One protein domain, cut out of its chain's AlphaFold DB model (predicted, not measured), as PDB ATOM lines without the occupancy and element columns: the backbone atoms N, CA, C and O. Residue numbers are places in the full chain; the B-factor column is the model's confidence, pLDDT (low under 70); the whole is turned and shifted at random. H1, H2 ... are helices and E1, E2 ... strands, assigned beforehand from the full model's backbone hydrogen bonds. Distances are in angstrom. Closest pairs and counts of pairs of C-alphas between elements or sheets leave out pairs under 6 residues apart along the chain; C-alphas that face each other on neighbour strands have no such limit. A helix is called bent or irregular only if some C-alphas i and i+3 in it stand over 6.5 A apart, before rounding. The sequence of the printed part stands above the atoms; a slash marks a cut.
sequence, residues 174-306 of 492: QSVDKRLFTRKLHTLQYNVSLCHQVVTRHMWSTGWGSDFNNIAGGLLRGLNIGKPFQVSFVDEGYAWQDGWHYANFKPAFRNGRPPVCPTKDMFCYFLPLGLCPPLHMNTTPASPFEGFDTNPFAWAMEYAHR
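Overview. This is residues 174 to 306 of the 492 residues of an uncharacterized protein of Thalassiosira oceanica (UniProt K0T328). A small, staggered sheet of three strands is covered by the long helix H3, which runs along E1 and E2; H5 and H1 cross beyond H3, and a looping stretch with H4 reaches far to the other end. The 133 printed residues hold H1 H2 E1 H3 E2 H4 E3 H5; the sheet, E1 E2 E3, is parallel. The class is mostly helix, with under half of the residues in named elements. The whole is compact, radius of gyration of the C-alphas 15.0 A, yet elongated, spanning 49 by 31 by 26 A.

Along the chain. The strands are E1, residues 199 to 202, from C-alpha 199 at (288.235, 283.650, 426.211), E2, 229 to 234, 16.0 A, and E3, 279 to 281. The helices are H3, 208 to 225, 26.0 A, H1, 176 to 189, 20.0 A, H5, 295 to 304, ending at (287.363, 270.313, 433.560), H2, 192 to 197, and H4, 251 to 254. H2 is irregular: C-alphas 193 and 196 are 7.4 A apart.

Arrangement. N 232 and O 201 are 2.9 A apart across E1 and E2; N 281 and O 233 are 3.2 A apart across E2 and E3. H3 is on the sheet at a height of 8.4 A, making two layers, helix on one sheet face. E1, H3, E2 and E2, H4, E3 are strand-helix-strand units, parallel neighbours joined through a helix, with right-handed crossovers. H5 touches H3, closest C-alphas Ala 216 and Ala 300 at 5.1 A, with a steep tilt of 69 degrees, only just short of about perpendicular. H1 touches H5, closest C-alphas Lys 178 and Trp 299 at 6.7 A. H4 and H3 are apart. In H1, H3 and H5 every O i to N i+4 pair is within hydrogen-bond range; H2 has 0 of 2, and 2 of 3 O i to N i+3 pairs; H4 is too short for an i+4 pair.

Size, cuts and confidence. The C-alphas farthest apart, Val 176 and Asn 255, are 49.0 A apart. The printed part has no cut. Links E2 to H4, H4 to E3 and E3 to H5 are long. The pLDDT is under 70 at residues 235 to 242, 252 to 253 and 281 to 293.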
ATOM      1  N   GLN A 174     288.851 268.771 450.874       95.00
ATOM      2  CA  GLN A 174     289.575 268.980 452.133       95.00
ATOM      3  C   GLN A 174     290.474 270.224 452.088       95.00
ATOM      4  O   GLN A 174     290.522 270.995 453.043       95.00
ATOM      5  N   SER A 175     291.144 270.467 450.955       94.75
ATOM      6  CA  SER A 175     291.976 271.662 450.765       94.75
ATOM      7  C   SER A 175     291.110 272.922 450.670       94.75
ATOM      8  O   SER A 175     290.305 273.077 449.749       94.75
ATOM      9  N   VAL A 176     291.301 273.844 451.618       96.44
ATOM     10  CA  VAL A 176     290.603 275.138 451.640       96.44
ATOM     11  C   VAL A 176     290.937 275.958 450.393       96.44
ATOM     12  O   VAL A 176     290.021 276.470 449.750       96.44
ATOM     13  N   ASP A 177     292.212 276.018 450.010       96.25
ATOM     14  CA  ASP A 177     292.674 276.778 448.843       96.25
ATOM     15  C   ASP A 177     292.067 276.251 447.545       96.25
ATOM     16  O   ASP A 177     291.565 277.033 446.736       96.25
ATOM     17  N   LYS A 178     292.014 274.922 447.383       96.00
ATOM     18  CA  LYS A 178     291.350 274.281 446.243       96.00
ATOM     19  C   LYS A 178     289.873 274.666 446.176       96.00
ATOM     20  O   LYS A 178     289.389 275.035 445.111       96.00
ATOM     21  N   ARG A 179     289.149 274.649 447.306       97.00
ATOM     22  CA  ARG A 179     287.735 275.078 447.344       97.00
ATOM     23  C   ARG A 179     287.564 276.528 446.916       97.00
ATOM     24  O   ARG A 179     286.663 276.827 446.137       97.00
ATOM     25  N   LEU A 180     288.393 277.426 447.445       97.44
ATOM     26  CA  LEU A 180     288.329 278.850 447.118       97.44
ATOM     27  C   LEU A 180     288.637 279.090 445.639       97.44
ATOM     28  O   LEU A 180     287.897 279.814 444.974       97.44
ATOM     29  N   PHE A 181     289.672 278.432 445.115       97.50
ATOM     30  CA  PHE A 181     290.020 278.464 443.700       97.50
ATOM     31  C   PHE A 181     288.855 277.988 442.826       97.50
ATOM     32  O   PHE A 181     288.410 278.717 441.942       97.50
ATOM     33  N   THR A 182     288.321 276.800 443.110       97.75
ATOM     34  CA  THR A 182     287.257 276.183 442.316       97.75
ATOM     35  C   THR A 182     285.967 277.002 442.353       97.75
ATOM     36  O   THR A 182     285.333 277.188 441.316       97.75
ATOM     37  N   ARG A 183     285.601 277.577 443.509       97.75
ATOM     38  CA  ARG A 183     284.470 278.515 443.610       97.75
ATOM     39  C   ARG A 183     284.704 279.773 442.787       97.75
ATOM     40  O   ARG A 183     283.820 280.160 442.034       97.75
ATOM     41  N   LYS A 184     285.887 280.390 442.889       97.94
ATOM     42  CA  LYS A 184     286.230 281.591 442.112       97.94
ATOM     43  C   LYS A 184     286.144 281.319 440.608       97.94
ATOM     44  O   LYS A 184     285.540 282.107 439.883       97.94
ATOM     45  N   LEU A 185     286.711 280.198 440.157       97.94
ATOM     46  CA  LEU A 185     286.645 279.769 438.763       97.94
ATOM     47  C   LEU A 185     285.193 279.545 438.331       97.94
ATOM     48  O   LEU A 185     284.763 280.126 437.340       97.94
ATOM     49  N   HIS A 186     284.417 278.788 439.105       98.00
ATOM     50  CA  HIS A 186     283.010 278.530 438.816       98.00
ATOM     51  C   HIS A 186     282.176 279.817 438.744       98.00
ATOM     52  O   HIS A 186     281.435 280.018 437.788       98.00
ATOM     53  N   THR A 187     282.305 280.725 439.716       97.75
ATOM     54  CA  THR A 187     281.602 282.019 439.707       97.75
ATOM     55  C   THR A 187     281.891 282.809 438.435       97.75
ATOM     56  O   THR A 187     280.978 283.412 437.876       97.75
ATOM     57  N   LEU A 188     283.135 282.783 437.952       97.75
ATOM     58  CA  LEU A 188     283.493 283.435 436.699       97.75
ATOM     59  C   LEU A 188     282.836 282.756 435.487       97.75
ATOM     60  O   LEU A 188     282.269 283.445 434.647       97.75
ATOM     61  N   GLN A 189     282.875 281.422 435.410       97.62
ATOM     62  CA  GLN A 189     282.323 280.662 434.280       97.62
ATOM     63  C   GLN A 189     280.788 280.700 434.186       97.62
ATOM     64  O   GLN A 189     280.219 280.563 433.101       97.62
ATOM     65  N   TYR A 190     280.110 280.913 435.313       96.50
ATOM     66  CA  TYR A 190     278.649 280.982 435.405       96.50
ATOM     67  C   TYR A 190     278.121 282.424 435.409       96.50
ATOM     68  O   TYR A 190     276.940 282.663 435.663       96.50
ATOM     69  N   ASN A 191     278.971 283.406 435.101       94.19
ATOM     70  CA  ASN A 191     278.544 284.787 434.937       94.19
ATOM     71  C   ASN A 191     278.077 285.049 433.494       94.19
ATOM     72  O   ASN A 191     278.855 285.475 432.640       94.19
ATOM     73  N   VAL A 192     276.780 284.838 433.240       89.38
ATOM     74  CA  VAL A 192     276.149 285.015 431.916       89.38
ATOM     75  C   VAL A 192     276.354 286.404 431.313       89.38
ATOM     76  O   VAL A 192     276.463 286.541 430.095       89.38
ATOM     77  N   SER A 193     276.470 287.437 432.155       94.25
ATOM     78  CA  SER A 193     276.678 288.806 431.681       94.25
ATOM     79  C   SER A 193     278.003 288.968 430.934       94.25
ATOM     80  O   SER A 193     278.123 289.874 430.119       94.25
ATOM     81  N   LEU A 194     278.974 288.074 431.148       93.69
ATOM     82  CA  LEU A 194     280.307 288.132 430.549       93.69
ATOM     83  C   LEU A 194     280.475 287.241 429.310       93.69
ATOM     84  O   LEU A 194     281.572 287.198 428.753       93.69
ATOM     85  N   CYS A 195     279.430 286.560 428.829       92.94
ATOM     86  CA  CYS A 195     279.574 285.654 427.680       92.94
ATOM     87  C   CYS A 195     279.916 286.363 426.359       92.94
ATOM     88  O   CYS A 195     280.449 285.737 425.449       92.94
ATOM     89  N   HIS A 196     279.717 287.681 426.281       91.38
ATOM     90  CA  HIS A 196     280.194 288.510 425.170       91.38
ATOM     91  C   HIS A 196     281.712 288.793 425.216       91.38
ATOM     92  O   HIS A 196     282.261 289.351 424.272       91.38
ATOM     93  N   GLN A 197     282.402 288.421 426.302       91.50
ATOM     94  CA  GLN A 197     283.848 288.604 426.495       91.50
ATOM     95  C   GLN A 197     284.558 287.288 426.827       91.50
ATOM     96  O   GLN A 197     285.543 287.282 427.561       91.50
ATOM     97  N   VAL A 198     284.052 286.165 426.326       93.00
ATOM     98  CA  VAL A 198     284.628 284.851 426.613       93.00
ATOM     99  C   VAL A 198     286.011 284.690 425.969       93.00
ATOM    100  O   VAL A 198     286.247 285.063 424.819       93.00
ATOM    101  N   VAL A 199     286.952 284.133 426.725       92.31
ATOM    102  CA  VAL A 199     288.235 283.650 426.211       92.31
ATOM    103  C   VAL A 199     287.999 282.297 425.577       92.31
ATOM    104  O   VAL A 199     287.432 281.413 426.209       92.31
ATOM    105  N   THR A 200     288.497 282.098 424.369       90.56
ATOM    106  CA  THR A 200     288.367 280.812 423.695       90.56
ATOM    107  C   THR A 200     289.706 280.181 423.384       90.56
ATOM    108  O   THR A 200     290.731 280.852 423.226       90.56
ATOM    109  N   ARG A 201     289.692 278.851 423.316       89.50
ATOM    110  CA  ARG A 201     290.776 278.047 422.760       89.50
ATOM    111  C   ARG A 201     290.175 276.932 421.929       89.50
ATOM    112  O   ARG A 201     289.228 276.279 422.364       89.50
ATOM    113  N   HIS A 202     290.779 276.708 420.772       87.00
ATOM    114  CA  HIS A 202     290.415 275.591 419.922       87.00
ATOM    115  C   HIS A 202     290.742 274.263 420.616       87.00
ATOM    116  O   HIS A 202     291.843 274.117 421.153       87.00
ATOM    117  N   MET A 203     289.806 273.312 420.592       86.81
ATOM    118  CA  MET A 203     290.065 271.924 420.984       86.81
ATOM    119  C   MET A 203     291.030 271.271 419.988       86.81
ATOM    120  O   MET A 203     290.680 271.133 418.823       86.81
ATOM    121  N   TRP A 204     292.224 270.859 420.427       85.88
ATOM    122  CA  TRP A 204     293.238 270.333 419.508       85.88
ATOM    123  C   TRP A 204     292.879 268.963 418.927       85.88
ATOM    124  O   TRP A 204     293.259 268.682 417.793       85.88
ATOM    125  N   SER A 205     292.168 268.115 419.678       85.88
ATOM    126  CA  SER A 205     291.851 266.736 419.272       85.88
ATOM    127  C   SER A 205     293.117 265.921 418.956       85.88
ATOM    128  O   SER A 205     293.152 265.116 418.018       85.88
ATOM    129  N   THR A 206     294.182 266.162 419.729       82.00
ATOM    130  CA  THR A 206     295.511 265.547 419.517       82.00
ATOM    131  C   THR A 206     295.839 264.444 420.516       82.00
ATOM    132  O   THR A 206     296.757 263.658 420.296       82.00
ATOM    133  N   GLY A 207     295.100 264.365 421.621       87.00
ATOM    134  CA  GLY A 207     295.399 263.467 422.729       87.00
ATOM    135  C   GLY A 207     294.815 264.001 424.025       87.00
ATOM    136  O   GLY A 207     294.834 265.209 424.253       87.00
ATOM    137  N   TRP A 208     294.373 263.101 424.905       91.56
ATOM    138  CA  TRP A 208     293.787 263.458 426.201       91.56
ATOM    139  C   TRP A 208     294.602 264.499 426.976       91.56
ATOM    140  O   TRP A 208     294.085 265.556 427.329       91.56
ATOM    141  N   GLY A 209     295.888 264.221 427.222       91.88
ATOM    142  CA  GLY A 209     296.737 265.115 428.013       91.88
ATOM    143  C   GLY A 209     296.907 266.487 427.358       91.88
ATOM    144  O   GLY A 209     296.799 267.509 428.026       91.88
ATOM    145  N   SER A 210     297.120 266.531 426.044       89.75
ATOM    146  CA  SER A 210     297.275 267.786 425.302       89.75
ATOM    147  C   SER A 210     295.990 268.623 425.320       89.75
ATOM    148  O   SER A 210     296.038 269.819 425.610       89.75
ATOM    149  N   ASP A 211     294.838 267.992 425.092       91.94
ATOM    150  CA  ASP A 211     293.539 268.663 425.058       91.94
ATOM    151  C   ASP A 211     293.168 269.250 426.428       91.94
ATOM    152  O   ASP A 211     292.825 270.434 426.528       91.94
ATOM    153  N   PHE A 212     293.308 268.471 427.504       94.50
ATOM    154  CA  PHE A 212     293.009 268.954 428.854       94.50
ATOM    155  C   PHE A 212     294.029 269.971 429.368       94.50
ATOM    156  O   PHE A 212     293.635 270.924 430.045       94.50
ATOM    157  N   ASN A 213     295.302 269.861 428.973       92.88
ATOM    158  CA  ASN A 213     296.283 270.906 429.259       92.88
ATOM    159  C   ASN A 213     295.892 272.237 428.600       92.88
ATOM    160  O   ASN A 213     295.981 273.304 429.215       92.88
ATOM    161  N   ASN A 214     295.419 272.184 427.353       92.56
ATOM    162  CA  ASN A 214     294.957 273.360 426.628       92.56
ATOM    163  C   ASN A 214     293.704 273.983 427.271       92.56
ATOM    164  O   ASN A 214     293.638 275.208 427.417       92.56
ATOM    165  N   ILE A 215     292.750 273.158 427.718       94.50
ATOM    166  CA  ILE A 215     291.555 273.602 428.453       94.50
ATOM    167  C   ILE A 215     291.938 274.270 429.775       94.50
ATOM    168  O   ILE A 215     291.492 275.385 430.049       94.50
ATOM    169  N   ALA A 216     292.793 273.640 430.583       95.25
ATOM    170  CA  ALA A 216     293.216 274.200 431.863       95.25
ATOM    171  C   ALA A 216     293.983 275.515 431.700       95.25
ATOM    172  O   ALA A 216     293.689 276.485 432.402       95.25
ATOM    173  N   GLY A 217     294.886 275.607 430.719       93.56
ATOM    174  CA  GLY A 217     295.540 276.872 430.372       93.56
ATOM    175  C   GLY A 217     294.541 277.957 429.946       93.56
ATOM    176  O   GLY A 217     294.710 279.133 430.273       93.56
ATOM    177  N   GLY A 218     293.463 277.574 429.256       93.81
ATOM    178  CA  GLY A 218     292.339 278.447 428.924       93.81
ATOM    179  C   GLY A 218     291.585 278.965 430.147       93.81
ATOM    180  O   GLY A 218     291.415 280.178 430.291       93.81
ATOM    181  N   LEU A 219     291.201 278.060 431.050       96.12
ATOM    182  CA  LEU A 219     290.518 278.375 432.307       96.12
ATOM    183  C   LEU A 219     291.346 279.329 433.176       96.12
ATOM    184  O   LEU A 219     290.816 280.332 433.653       96.12
ATOM    185  N   LEU A 220     292.646 279.067 433.339       95.44
ATOM    186  CA  LEU A 220     293.542 279.934 434.112       95.44
ATOM    187  C   LEU A 220     293.733 281.299 433.463       95.44
ATOM    188  O   LEU A 220     293.705 282.316 434.153       95.44
ATOM    189  N   ARG A 221     293.893 281.348 432.135       94.00
ATOM    190  CA  ARG A 221     293.978 282.625 431.421       94.00
ATOM    191  C   ARG A 221     292.710 283.448 431.626       94.00
ATOM    192  O   ARG A 221     292.823 284.629 431.940       94.00
ATOM    193  N   GLY A 222     291.538 282.832 431.467       94.38
ATOM    194  CA  GLY A 222     290.249 283.474 431.725       94.38
ATOM    195  C   GLY A 222     290.166 284.010 433.152       94.38
ATOM    196  O   GLY A 222     289.889 285.191 433.359       94.38
ATOM    197  N   LEU A 223     290.535 283.182 434.133       95.62
ATOM    198  CA  LEU A 223     290.573 283.562 435.543       95.62
ATOM    199  C   LEU A 223     291.491 284.762 435.818       95.62
ATOM    200  O   LEU A 223     291.105 285.658 436.569       95.62
ATOM    201  N   ASN A 224     292.671 284.800 435.198       94.44
ATOM    202  CA  ASN A 224     293.652 285.869 435.383       94.44
ATOM    203  C   ASN A 224     293.184 287.215 434.818       94.44
ATOM    204  O   ASN A 224     293.485 288.251 435.401       94.44
ATOM    205  N   ILE A 225     292.441 287.209 433.707       94.88
ATOM    206  CA  ILE A 225     291.942 288.441 433.073       94.88
ATOM    207  C   ILE A 225     290.478 288.753 433.416       94.88
ATOM    208  O   ILE A 225     289.892 289.658 432.826       94.88
ATOM    209  N   GLY A 226     289.876 287.998 434.343       95.88
ATOM    210  CA  GLY A 226     288.497 288.202 434.790       95.88
ATOM    211  C   GLY A 226     287.442 287.923 433.717       95.88
ATOM    212  O   GLY A 226     286.411 288.591 433.696       95.88
ATOM    213  N   LYS A 227     287.682 286.958 432.822       96.06
ATOM    214  CA  LYS A 227     286.771 286.588 431.727       96.06
ATOM    215  C   LYS A 227     286.435 285.091 431.744       96.06
ATOM    216  O   LYS A 227     287.330 284.288 432.013       96.06
ATOM    217  N   PRO A 228     285.187 284.686 431.434       96.88
ATOM    218  CA  PRO A 228     284.849 283.276 431.249       96.88
ATOM    219  C   PRO A 228     285.728 282.642 430.172       96.88
ATOM    220  O   PRO A 228     286.261 283.335 429.305       96.88
ATOM    221  N   PHE A 229     285.864 281.323 430.210       95.81
ATOM    222  CA  PHE A 229     286.587 280.553 429.208       95.81
ATOM    223  C   PHE A 229     285.640 279.543 428.569       95.81
ATOM    224  O   PHE A 229     284.859 278.904 429.264       95.81
ATOM    225  N   GLN A 230     285.744 279.357 427.258       94.31
ATOM    226  CA  GLN A 230     284.999 278.319 426.566       94.31
ATOM    227  C   GLN A 230     285.832 277.680 425.455       94.31
ATOM    228  O   GLN A 230     286.651 278.322 424.801       94.31
ATOM    229  N   VAL A 231     285.618 276.389 425.234       91.62
ATOM    230  CA  VAL A 231     286.192 275.661 424.108       91.62
ATOM    231  C   VAL A 231     285.555 276.160 422.811       91.62
ATOM    232  O   VAL A 231     284.337 276.314 422.727       91.62
ATOM    233  N   SER A 232     286.380 276.407 421.796       88.12
ATOM    234  CA  SER A 232     285.915 276.702 420.443       88.12
ATOM    235  C   SER A 232     286.197 275.553 419.481       88.12
ATOM    236  O   SER A 232     287.169 274.800 419.611       88.12
ATOM    237  N   PHE A 233     285.346 275.464 418.465       82.12
ATOM    238  CA  PHE A 233     285.526 274.587 417.315       82.12
ATOM    239  C   PHE A 233     285.828 275.458 416.093       82.12
ATOM    240  O   PHE A 233     285.345 276.587 415.995       82.12
ATOM    241  N   VAL A 234     286.698 274.967 415.210       72.12
ATOM    242  CA  VAL A 234     287.027 275.658 413.955       72.12
ATOM    243  C   VAL A 234     285.971 275.269 412.925       72.12
ATOM    244  O   VAL A 234     285.717 274.077 412.748       72.12
ATOM    245  N   ASP A 235     285.384 276.266 412.265       61.34
ATOM    246  CA  ASP A 235     284.374 276.064 411.220       61.34
ATOM    247  C   ASP A 235     284.961 275.446 409.938       61.34
ATOM    248  O   ASP A 235     286.156 275.549 409.668       61.34
ATOM    249  N   GLU A 236     284.090 274.782 409.174       55.16
ATOM    250  CA  GLU A 236     284.310 273.943 407.981       55.16
ATOM    251  C   GLU A 236     285.480 274.357 407.038       55.16
ATOM    252  O   GLU A 236     285.624 275.515 406.662       55.16
ATOM    253  N   GLY A 237     286.328 273.396 406.623       57.44
ATOM    254  CA  GLY A 237     287.498 273.585 405.742       57.44
ATOM    255  C   GLY A 237     288.729 272.670 405.959       57.44
ATOM    256  O   GLY A 237     289.559 272.559 405.060       57.44
ATOM    257  N   TYR A 238     288.866 271.981 407.095       58.16
ATOM    258  CA  TYR A 238     290.000 271.103 407.437       58.16
ATOM    259  C   TYR A 238     289.524 269.714 407.886       58.16
ATOM    260  O   TYR A 238     288.588 269.583 408.668       58.16
ATOM    261  N   ALA A 239     290.227 268.657 407.467       53.81
ATOM    262  CA  ALA A 239     289.882 267.254 407.742       53.81
ATOM    263  C   ALA A 239     289.804 266.860 409.241       53.81
ATOM    264  O   ALA A 239     289.376 265.756 409.560       53.81
ATOM    265  N   TRP A 240     290.192 267.746 410.162       57.25
ATOM    266  CA  TRP A 240     290.196 267.529 411.617       57.25
ATOM    267  C   TRP A 240     289.008 268.184 412.352       57.25
ATOM    268  O   TRP A 240     288.964 268.185 413.576       57.25
ATOM    269  N   GLN A 241     288.038 268.747 411.630       64.00
ATOM    270  CA  GLN A 241     286.967 269.596 412.183       64.00
ATOM    271  C   GLN A 241     285.725 268.860 412.689       64.00
ATOM    272  O   GLN A 241     284.711 269.476 413.009       64.00
ATOM    273  N   ASP A 242     285.779 267.540 412.799       68.00
ATOM    274  CA  ASP A 242     284.608 266.735 413.144       68.00
ATOM    275  C   ASP A 242     284.279 266.740 414.656       68.00
ATOM    276  O   ASP A 242     283.450 265.962 415.122       68.00
ATOM    277  N   GLY A 243     284.881 267.646 415.429       82.62
ATOM    278  CA  GLY A 243     284.727 267.757 416.877       82.62
ATOM    279  C   GLY A 243     285.855 267.080 417.649       82.62
ATOM    280  O   GLY A 243     286.926 266.785 417.116       82.62
ATOM    281  N   TRP A 244     285.631 266.864 418.941       89.25
ATOM    282  CA  TRP A 244     286.608 266.218 419.806       89.25
ATOM    283  C   TRP A 244     286.777 264.743 419.416       89.25
ATOM    284  O   TRP A 244     285.789 264.028 419.258       89.25
ATOM    285  N   HIS A 245     288.012 264.254 419.279       85.94
ATOM    286  CA  HIS A 245     288.273 262.884 418.796       85.94
ATOM    287  C   HIS A 245     287.722 261.752 419.683       85.94
ATOM    288  O   HIS A 245     287.588 260.625 419.217       85.94
ATOM    289  N   TYR A 246     287.367 262.045 420.936       90.00
ATOM    290  CA  TYR A 246     286.674 261.101 421.818       90.00
ATOM    291  C   TYR A 246     285.143 261.267 421.805       90.00
ATOM    292  O   TYR A 246     284.407 260.454 422.361       90.00
ATOM    293  N   ALA A 247     284.643 262.330 421.178       89.75
ATOM    294  CA  ALA A 247     283.225 262.637 421.015       89.75
ATOM    295  C   ALA A 247     282.690 262.240 419.631       89.75
ATOM    296  O   ALA A 247     281.478 262.107 419.445       89.75
ATOM    297  N   ASN A 248     283.583 262.047 418.659       85.31
ATOM    298  CA  ASN A 248     283.241 261.650 417.305       85.31
ATOM    299  C   ASN A 248     284.210 260.590 416.768       85.31
ATOM    300  O   ASN A 248     285.378 260.533 417.145       85.31
ATOM    301  N   PHE A 249     283.722 259.763 415.848       79.00
ATOM    302  CA  PHE A 249     284.580 258.885 415.070       79.00
ATOM    303  C   PHE A 249     285.424 259.729 414.118       79.00
ATOM    304  O   PHE A 249     284.910 260.629 413.451       79.00
ATOM    305  N   LYS A 250     286.712 259.399 414.011       72.75
ATOM    306  CA  LYS A 250     287.596 259.972 412.989       72.75
ATOM    307  C   LYS A 250     286.937 259.834 411.605       72.75
ATOM    308  O   LYS A 250     286.387 258.761 411.336       72.75
ATOM    309  N   PRO A 251     287.020 260.840 410.713       70.25
ATOM    310  CA  PRO A 251     286.288 260.837 409.442       70.25
ATOM    311  C   PRO A 251     286.462 259.547 408.629       70.25
ATOM    312  O   PRO A 251     285.481 258.965 408.171       70.25
ATOM    313  N   ALA A 252     287.697 259.039 408.548       67.38
ATOM    314  CA  ALA A 252     288.039 257.804 407.837       67.38
ATOM    315  C   ALA A 252     287.385 256.530 408.415       67.38
ATOM    316  O   ALA A 252     287.252 255.538 407.709       67.38
ATOM    317  N   PHE A 253     286.951 256.557 409.676       69.94
ATOM    318  CA  PHE A 253     286.361 255.417 410.392       69.94
ATOM    319  C   PHE A 253     284.897 255.645 410.737       69.94
ATOM    320  O   PHE A 253     284.252 254.780 411.337       69.94
ATOM    321  N   ARG A 254     284.351 256.812 410.390       74.12
ATOM    322  CA  ARG A 254     282.979 257.157 410.727       74.12
ATOM    323  C   ARG A 254     282.014 256.205 410.042       74.12
ATOM    324  O   ARG A 254     281.099 255.739 410.707       74.12
ATOM    325  N   ASN A 255     282.242 255.844 408.775       79.94
ATOM    326  CA  ASN A 255     281.403 254.894 408.025       79.94
ATOM    327  C   ASN A 255     279.895 255.204 408.156       79.94
ATOM    328  O   ASN A 255     279.076 254.307 408.320       79.94
ATOM    329  N   GLY A 256     279.532 256.494 408.175       81.19
ATOM    330  CA  GLY A 256     278.150 256.954 408.371       81.19
ATOM    331  C   GLY A 256     277.614 256.880 409.809       81.19
ATOM    332  O   GLY A 256     276.479 257.289 410.045       81.19
ATOM    333  N   ARG A 257     278.401 256.410 410.785       82.75
ATOM    334  CA  ARG A 257     278.003 256.374 412.197       82.75
ATOM    335  C   ARG A 257     277.765 257.795 412.738       82.75
ATOM    336  O   ARG A 257     278.513 258.725 412.397       82.75
ATOM    337  N   PRO A 258     276.731 257.987 413.578       84.88
ATOM    338  CA  PRO A 258     276.557 259.240 414.298       84.88
ATOM    339  C   PRO A 258     277.729 259.455 415.272       84.88
ATOM    340  O   PRO A 258     278.367 258.480 415.682       84.88
ATOM    341  N   PRO A 259     278.033 260.711 415.644       86.12
ATOM    342  CA  PRO A 259     278.993 260.965 416.707       86.12
ATOM    343  C   PRO A 259     278.496 260.330 418.010       86.12
ATOM    344  O   PRO A 259     277.290 260.274 418.263       86.12
ATOM    345  N   VAL A 260     279.430 259.876 418.844       87.06
ATOM    346  CA  VAL A 260     279.115 259.324 420.171       87.06
ATOM    347  C   VAL A 260     278.435 260.382 421.036       87.06
ATOM    348  O   VAL A 260     277.498 260.099 421.780       87.06
ATOM    349  N   CYS A 261     278.875 261.627 420.875       88.50
ATOM    350  CA  CYS A 261     278.304 262.781 421.538       88.50
ATOM    351  C   CYS A 261     277.595 263.667 420.517       88.50
ATOM    352  O   CYS A 261     278.249 264.160 419.596       88.50
ATOM    353  N   PRO A 262     276.286 263.938 420.674       87.69
ATOM    354  CA  PRO A 262     275.545 264.784 419.739       87.69
ATOM    355  C   PRO A 262     276.158 266.178 419.552       87.69
ATOM    356  O   PRO A 262     276.177 266.702 418.442       87.69
ATOM    357  N   THR A 263     276.717 266.744 420.624       86.00
ATOM    358  CA  THR A 263     277.409 268.042 420.637       86.00
ATOM    359  C   THR A 263     278.810 267.994 420.023       86.00
ATOM    360  O   THR A 263     279.422 269.037 419.821       86.00
ATOM    361  N   LYS A 264     279.331 266.793 419.721       87.56
ATOM    362  CA  LYS A 264     280.695 266.537 419.230       87.56
ATOM    363  C   LYS A 264     281.799 267.133 420.120       87.56
ATOM    364  O   LYS A 264     282.932 267.305 419.677       87.56
ATOM    365  N   ASP A 265     281.482 267.420 421.377       89.81
ATOM    366  CA  ASP A 265     282.382 267.996 422.370       89.81
ATOM    367  C   ASP A 265     282.556 267.066 423.577       89.81
ATOM    368  O   ASP A 265     281.985 265.979 423.654       89.81
ATOM    369  N   MET A 266     283.369 267.495 424.539       94.06
ATOM    370  CA  MET A 266     283.616 266.739 425.766       94.06
ATOM    371  C   MET A 266     282.429 266.753 426.749       94.06
ATOM    372  O   MET A 266     282.381 265.932 427.665       94.06
ATOM    373  N   PHE A 267     281.455 267.658 426.593       93.88
ATOM    374  CA  PHE A 267     280.398 267.907 427.583       93.88
ATOM    375  C   PHE A 267     279.300 266.845 427.590       93.88
ATOM    376  O   PHE A 267     278.439 266.835 428.468       93.88
ATOM    377  N   CYS A 268     279.318 265.890 426.665       92.56
ATOM    378  CA  CYS A 268     278.568 264.649 426.839       92.56
ATOM    379  C   CYS A 268     279.109 263.808 428.006       92.56
ATOM    380  O   CYS A 268     278.314 263.176 428.699       92.56
ATOM    381  N   TYR A 269     280.425 263.830 428.253       96.81
ATOM    382  CA  TYR A 269     281.080 263.036 429.292       96.81
ATOM    383  C   TYR A 269     281.297 263.811 430.592       96.81
ATOM    384  O   TYR A 269     281.241 263.233 431.678       96.81
ATOM    385  N   PHE A 270     281.542 265.117 430.488       97.69
ATOM    386  CA  PHE A 270     281.836 265.991 431.624       97.69
ATOM    387  C   PHE A 270     280.746 267.042 431.815       97.69
ATOM    388  O   PHE A 270     279.995 267.362 430.893       97.69
ATOM    389  N   LEU A 271     280.647 267.578 433.027       97.50
ATOM    390  CA  LEU A 271     279.829 268.746 433.312       97.50
ATOM    391  C   LEU A 271     280.316 269.937 432.466       97.50
ATOM    392  O   LEU A 271     281.513 270.022 432.164       97.50
ATOM    393  N   PRO A 272     279.420 270.864 432.090       96.44
ATOM    394  CA  PRO A 272     279.813 272.091 431.408       96.44
ATOM    395  C   PRO A 272     280.900 272.856 432.179       96.44
ATOM    396  O   PRO A 272     280.935 272.854 433.415       96.44
ATOM    397  N   LEU A 273     281.784 273.542 431.449       96.50
ATOM    398  CA  LEU A 273     282.741 274.462 432.078       96.50
ATOM    399  C   LEU A 273     282.043 275.702 432.644       96.50
ATOM    400  O   LEU A 273     282.527 276.256 433.622       96.50
ATOM    401  N   GLY A 274     280.940 276.130 432.026       95.94
ATOM    402  CA  GLY A 274     280.236 277.377 432.307       95.94
ATOM    403  C   GLY A 274     278.928 277.494 431.529       95.94
ATOM    404  O   GLY A 274     278.541 276.573 430.812       95.94
ATOM    405  N   LEU A 275     278.273 278.654 431.643       95.12
ATOM    406  CA  LEU A 275     276.998 278.941 430.964       95.12
ATOM    407  C   LEU A 275     277.162 279.546 429.565       95.12
ATOM    408  O   LEU A 275     276.189 279.643 428.820       95.12
ATOM    409  N   CYS A 276     278.367 279.983 429.200       93.38
ATOM    410  CA  CYS A 276     278.598 280.547 427.877       93.38
ATOM    411  C   CYS A 276     278.563 279.439 426.817       93.38
ATOM    412  O   CYS A 276     279.232 278.423 427.003       93.38
ATOM    413  N   PRO A 277     277.827 279.601 425.707       88.38
ATOM    414  CA  PRO A 277     277.778 278.587 424.661       88.38
ATOM    415  C   PRO A 277     279.147 278.442 423.975       88.38
ATOM    416  O   PRO A 277     279.897 279.424 423.906       88.38
ATOM    417  N   PRO A 278     279.489 277.249 423.452       84.50
ATOM    418  CA  PRO A 278     280.640 277.077 422.574       84.50
ATOM    419  C   PRO A 278     280.605 278.087 421.425       84.50
ATOM    420  O   PRO A 278     279.560 278.295 420.808       84.50
ATOM    421  N   LEU A 279     281.743 278.727 421.149       80.62
ATOM    422  CA  LEU A 279     281.858 279.645 420.020       80.62
ATOM    423  C   LEU A 279     282.462 278.927 418.817       80.62
ATOM    424  O   LEU A 279     283.524 278.310 418.907       80.62
ATOM    425  N   HIS A 280     281.791 279.084 417.685       77.19
ATOM    426  CA  HIS A 280     282.313 278.803 416.358       77.19
ATOM    427  C   HIS A 280     283.215 279.969 415.954       77.19
ATOM    428  O   HIS A 280     282.773 281.123 415.951       77.19
ATOM    429  N   MET A 281     284.510 279.714 415.757       67.75
ATOM    430  CA  MET A 281     285.482 280.779 415.502       67.75
ATOM    431  C   MET A 281     286.241 280.585 414.194       67.75
ATOM    432  O   MET A 281     286.799 279.523 413.934       67.75
ATOM    433  N   ASN A 282     286.370 281.697 413.464       60.12
ATOM    434  CA  ASN A 282     287.245 281.865 412.300       60.12
ATOM    435  C   ASN A 282     288.658 282.362 412.665       60.12
ATOM    436  O   ASN A 282     289.432 282.727 411.782       60.12
ATOM    437  N   THR A 283     288.998 282.470 413.953       53.19
ATOM    438  CA  THR A 283     290.208 283.171 414.403       53.19
ATOM    439  C   THR A 283     291.334 282.245 414.852       53.19
ATOM    440  O   THR A 283     291.136 281.120 415.309       53.19
ATOM    441  N   THR A 284     292.551 282.767 414.694       50.78
ATOM    442  CA  THR A 284     293.834 282.120 414.976       50.78
ATOM    443  C   THR A 284     293.982 281.667 416.430       50.78
ATOM    444  O   THR A 284     293.527 282.361 417.345       50.78
ATOM    445  N   PRO A 285     294.677 280.539 416.661       57.28
ATOM    446  CA  PRO A 285     294.862 279.970 417.988       57.28
ATOM    447  C   PRO A 285     295.561 280.950 418.936       57.28
ATOM    448  O   PRO A 285     296.503 281.655 418.573       57.28
ATOM    449  N   ALA A 286     295.091 280.979 420.182       59.34
ATOM    450  CA  ALA A 286     295.753 281.694 421.260       59.34
ATOM    451  C   ALA A 286     297.186 281.176 421.475       59.34
ATOM    452  O   ALA A 286     297.432 279.975 421.373       59.34
ATOM    453  N   SER A 287     298.094 282.082 421.857       61.31
ATOM    454  CA  SER A 287     299.460 281.751 422.284       61.31
ATOM    455  C   SER A 287     299.481 280.569 423.270       61.31
ATOM    456  O   SER A 287     298.625 280.519 424.174       61.31
ATOM    457  N   PRO A 288     300.459 279.648 423.149       63.06
ATOM    458  CA  PRO A 288     300.692 278.625 424.161       63.06
ATOM    459  C   PRO A 288     300.836 279.287 425.537       63.06
ATOM    460  O   PRO A 288     301.373 280.388 425.662       63.06
ATOM    461  N   PHE A 289     300.234 278.664 426.552       62.25
ATOM    462  CA  PHE A 289     300.342 279.126 427.932       62.25
ATOM    463  C   PHE A 289     301.628 278.552 428.523       62.25
ATOM    464  O   PHE A 289     301.862 277.353 428.401       62.25
ATOM    465  N   GLU A 290     302.443 279.392 429.150       62.09
ATOM    466  CA  GLU A 290     303.633 278.974 429.890       62.09
ATOM    467  C   GLU A 290     303.262 278.828 431.378       62.09
ATOM    468  O   GLU A 290     302.652 279.730 431.950       62.09
ATOM    469  N   GLY A 291     303.595 277.691 432.006       61.66
ATOM    470  CA  GLY A 291     303.429 277.491 433.459       61.66
ATOM    471  C   GLY A 291     302.526 276.323 433.881       61.66
ATOM    472  O   GLY A 291     301.559 276.519 434.616       61.66
ATOM    473  N   PHE A 292     302.853 275.103 433.445       66.94
ATOM    474  CA  PHE A 292     302.057 273.888 433.688       66.94
ATOM    475  C   PHE A 292     302.198 273.276 435.098       66.94
ATOM    476  O   PHE A 292     301.384 272.436 435.476       66.94
ATOM    477  N   ASP A 293     303.179 273.706 435.898       64.88
ATOM    478  CA  ASP A 293     303.552 273.042 437.161       64.88
ATOM    479  C   ASP A 293     303.140 273.835 438.405       64.88
ATOM    480  O   ASP A 293     303.935 274.118 439.300       64.88
ATOM    481  N   THR A 294     301.867 274.221 438.470       82.19
ATOM    482  CA  THR A 294     301.311 274.888 439.654       82.19
ATOM    483  C   THR A 294     300.054 274.171 440.143       82.19
ATOM    484  O   THR A 294     299.295 273.614 439.349       82.19
ATOM    485  N   ASN A 295     299.790 274.203 441.456       90.25
ATOM    486  CA  ASN A 295     298.552 273.651 442.030       90.25
ATOM    487  C   ASN A 295     297.273 274.176 441.334       90.25
ATOM    488  O   ASN A 295     296.406 273.359 441.025       90.25
ATOM    489  N   PRO A 296     297.146 275.483 441.005       93.44
ATOM    490  CA  PRO A 296     296.023 275.998 440.220       93.44
ATOM    491  C   PRO A 296     295.813 275.294 438.879       93.44
ATOM    492  O   PRO A 296     294.671 275.109 438.468       93.44
ATOM    493  N   PHE A 297     296.888 274.883 438.203       93.00
ATOM    494  CA  PHE A 297     296.791 274.167 436.934       93.00
ATOM    495  C   PHE A 297     296.170 272.781 437.108       93.00
ATOM    496  O   PHE A 297     295.199 272.452 436.427       93.00
ATOM    497  N   ALA A 298     296.648 272.013 438.091       92.19
ATOM    498  CA  ALA A 298     296.048 270.728 438.439       92.19
ATOM    499  C   ALA A 298     294.567 270.877 438.838       92.19
ATOM    500  O   ALA A 298     293.719 270.118 438.376       92.19
ATOM    501  N   TRP A 299     294.223 271.896 439.632       95.25
ATOM    502  CA  TRP A 299     292.833 272.145 440.031       95.25
ATOM    503  C   TRP A 299     291.939 272.580 438.862       95.25
ATOM    504  O   TRP A 299     290.779 272.178 438.808       95.25
ATOM    505  N   ALA A 300     292.458 273.358 437.907       96.50
ATOM    506  CA  ALA A 300     291.729 273.719 436.690       96.50
ATOM    507  C   ALA A 300     291.436 272.490 435.815       96.50
ATOM    508  O   ALA A 300     290.334 272.366 435.280       96.50
ATOM    509  N   MET A 301     292.382 271.555 435.707       94.81
ATOM    510  CA  MET A 301     292.144 270.281 435.022       94.81
ATOM    511  C   MET A 301     291.111 269.423 435.746       94.81
ATOM    512  O   MET A 301     290.205 268.892 435.113       94.81
ATOM    513  N   GLU A 302     291.190 269.308 437.074       95.44
ATOM    514  CA  GLU A 302     290.181 268.579 437.851       95.44
ATOM    515  C   GLU A 302     288.779 269.190 437.699       95.44
ATOM    516  O   GLU A 302     287.798 268.453 437.610       95.44
ATOM    517  N   TYR A 303     288.682 270.520 437.602       97.44
ATOM    518  CA  TYR A 303     287.430 271.218 437.305       97.44
ATOM    519  C   TYR A 303     286.870 270.855 435.919       97.44
ATOM    520  O   TYR A 303     285.664 270.636 435.782       97.44
ATOM    521  N   ALA A 304     287.737 270.746 434.907       97.25
ATOM    522  CA  ALA A 304     287.363 270.313 433.560       97.25
ATOM    523  C   ALA A 304     287.002 268.814 433.483       97.25
ATOM    524  O   ALA A 304     286.188 268.418 432.654       97.25
ATOM    525  N   HIS A 305     287.552 267.985 434.375       96.56
ATOM    526  CA  HIS A 305     287.298 266.544 434.468       96.56
ATOM    527  C   HIS A 305     286.095 266.162 435.355       96.56
ATOM    528  O   HIS A 305     285.980 265.000 435.761       96.56
ATOM    529  N   ARG A 306     285.181 267.085 435.689       97.56
ATOM    530  CA  ARG A 306     283.970 266.746 436.462       97.56
ATOM    531  C   ARG A 306     283.054 265.827 435.646       97.56
ATOM    532  O   ARG A 306     282.275 266.288 434.827       97.56
TER     533      ARG A 306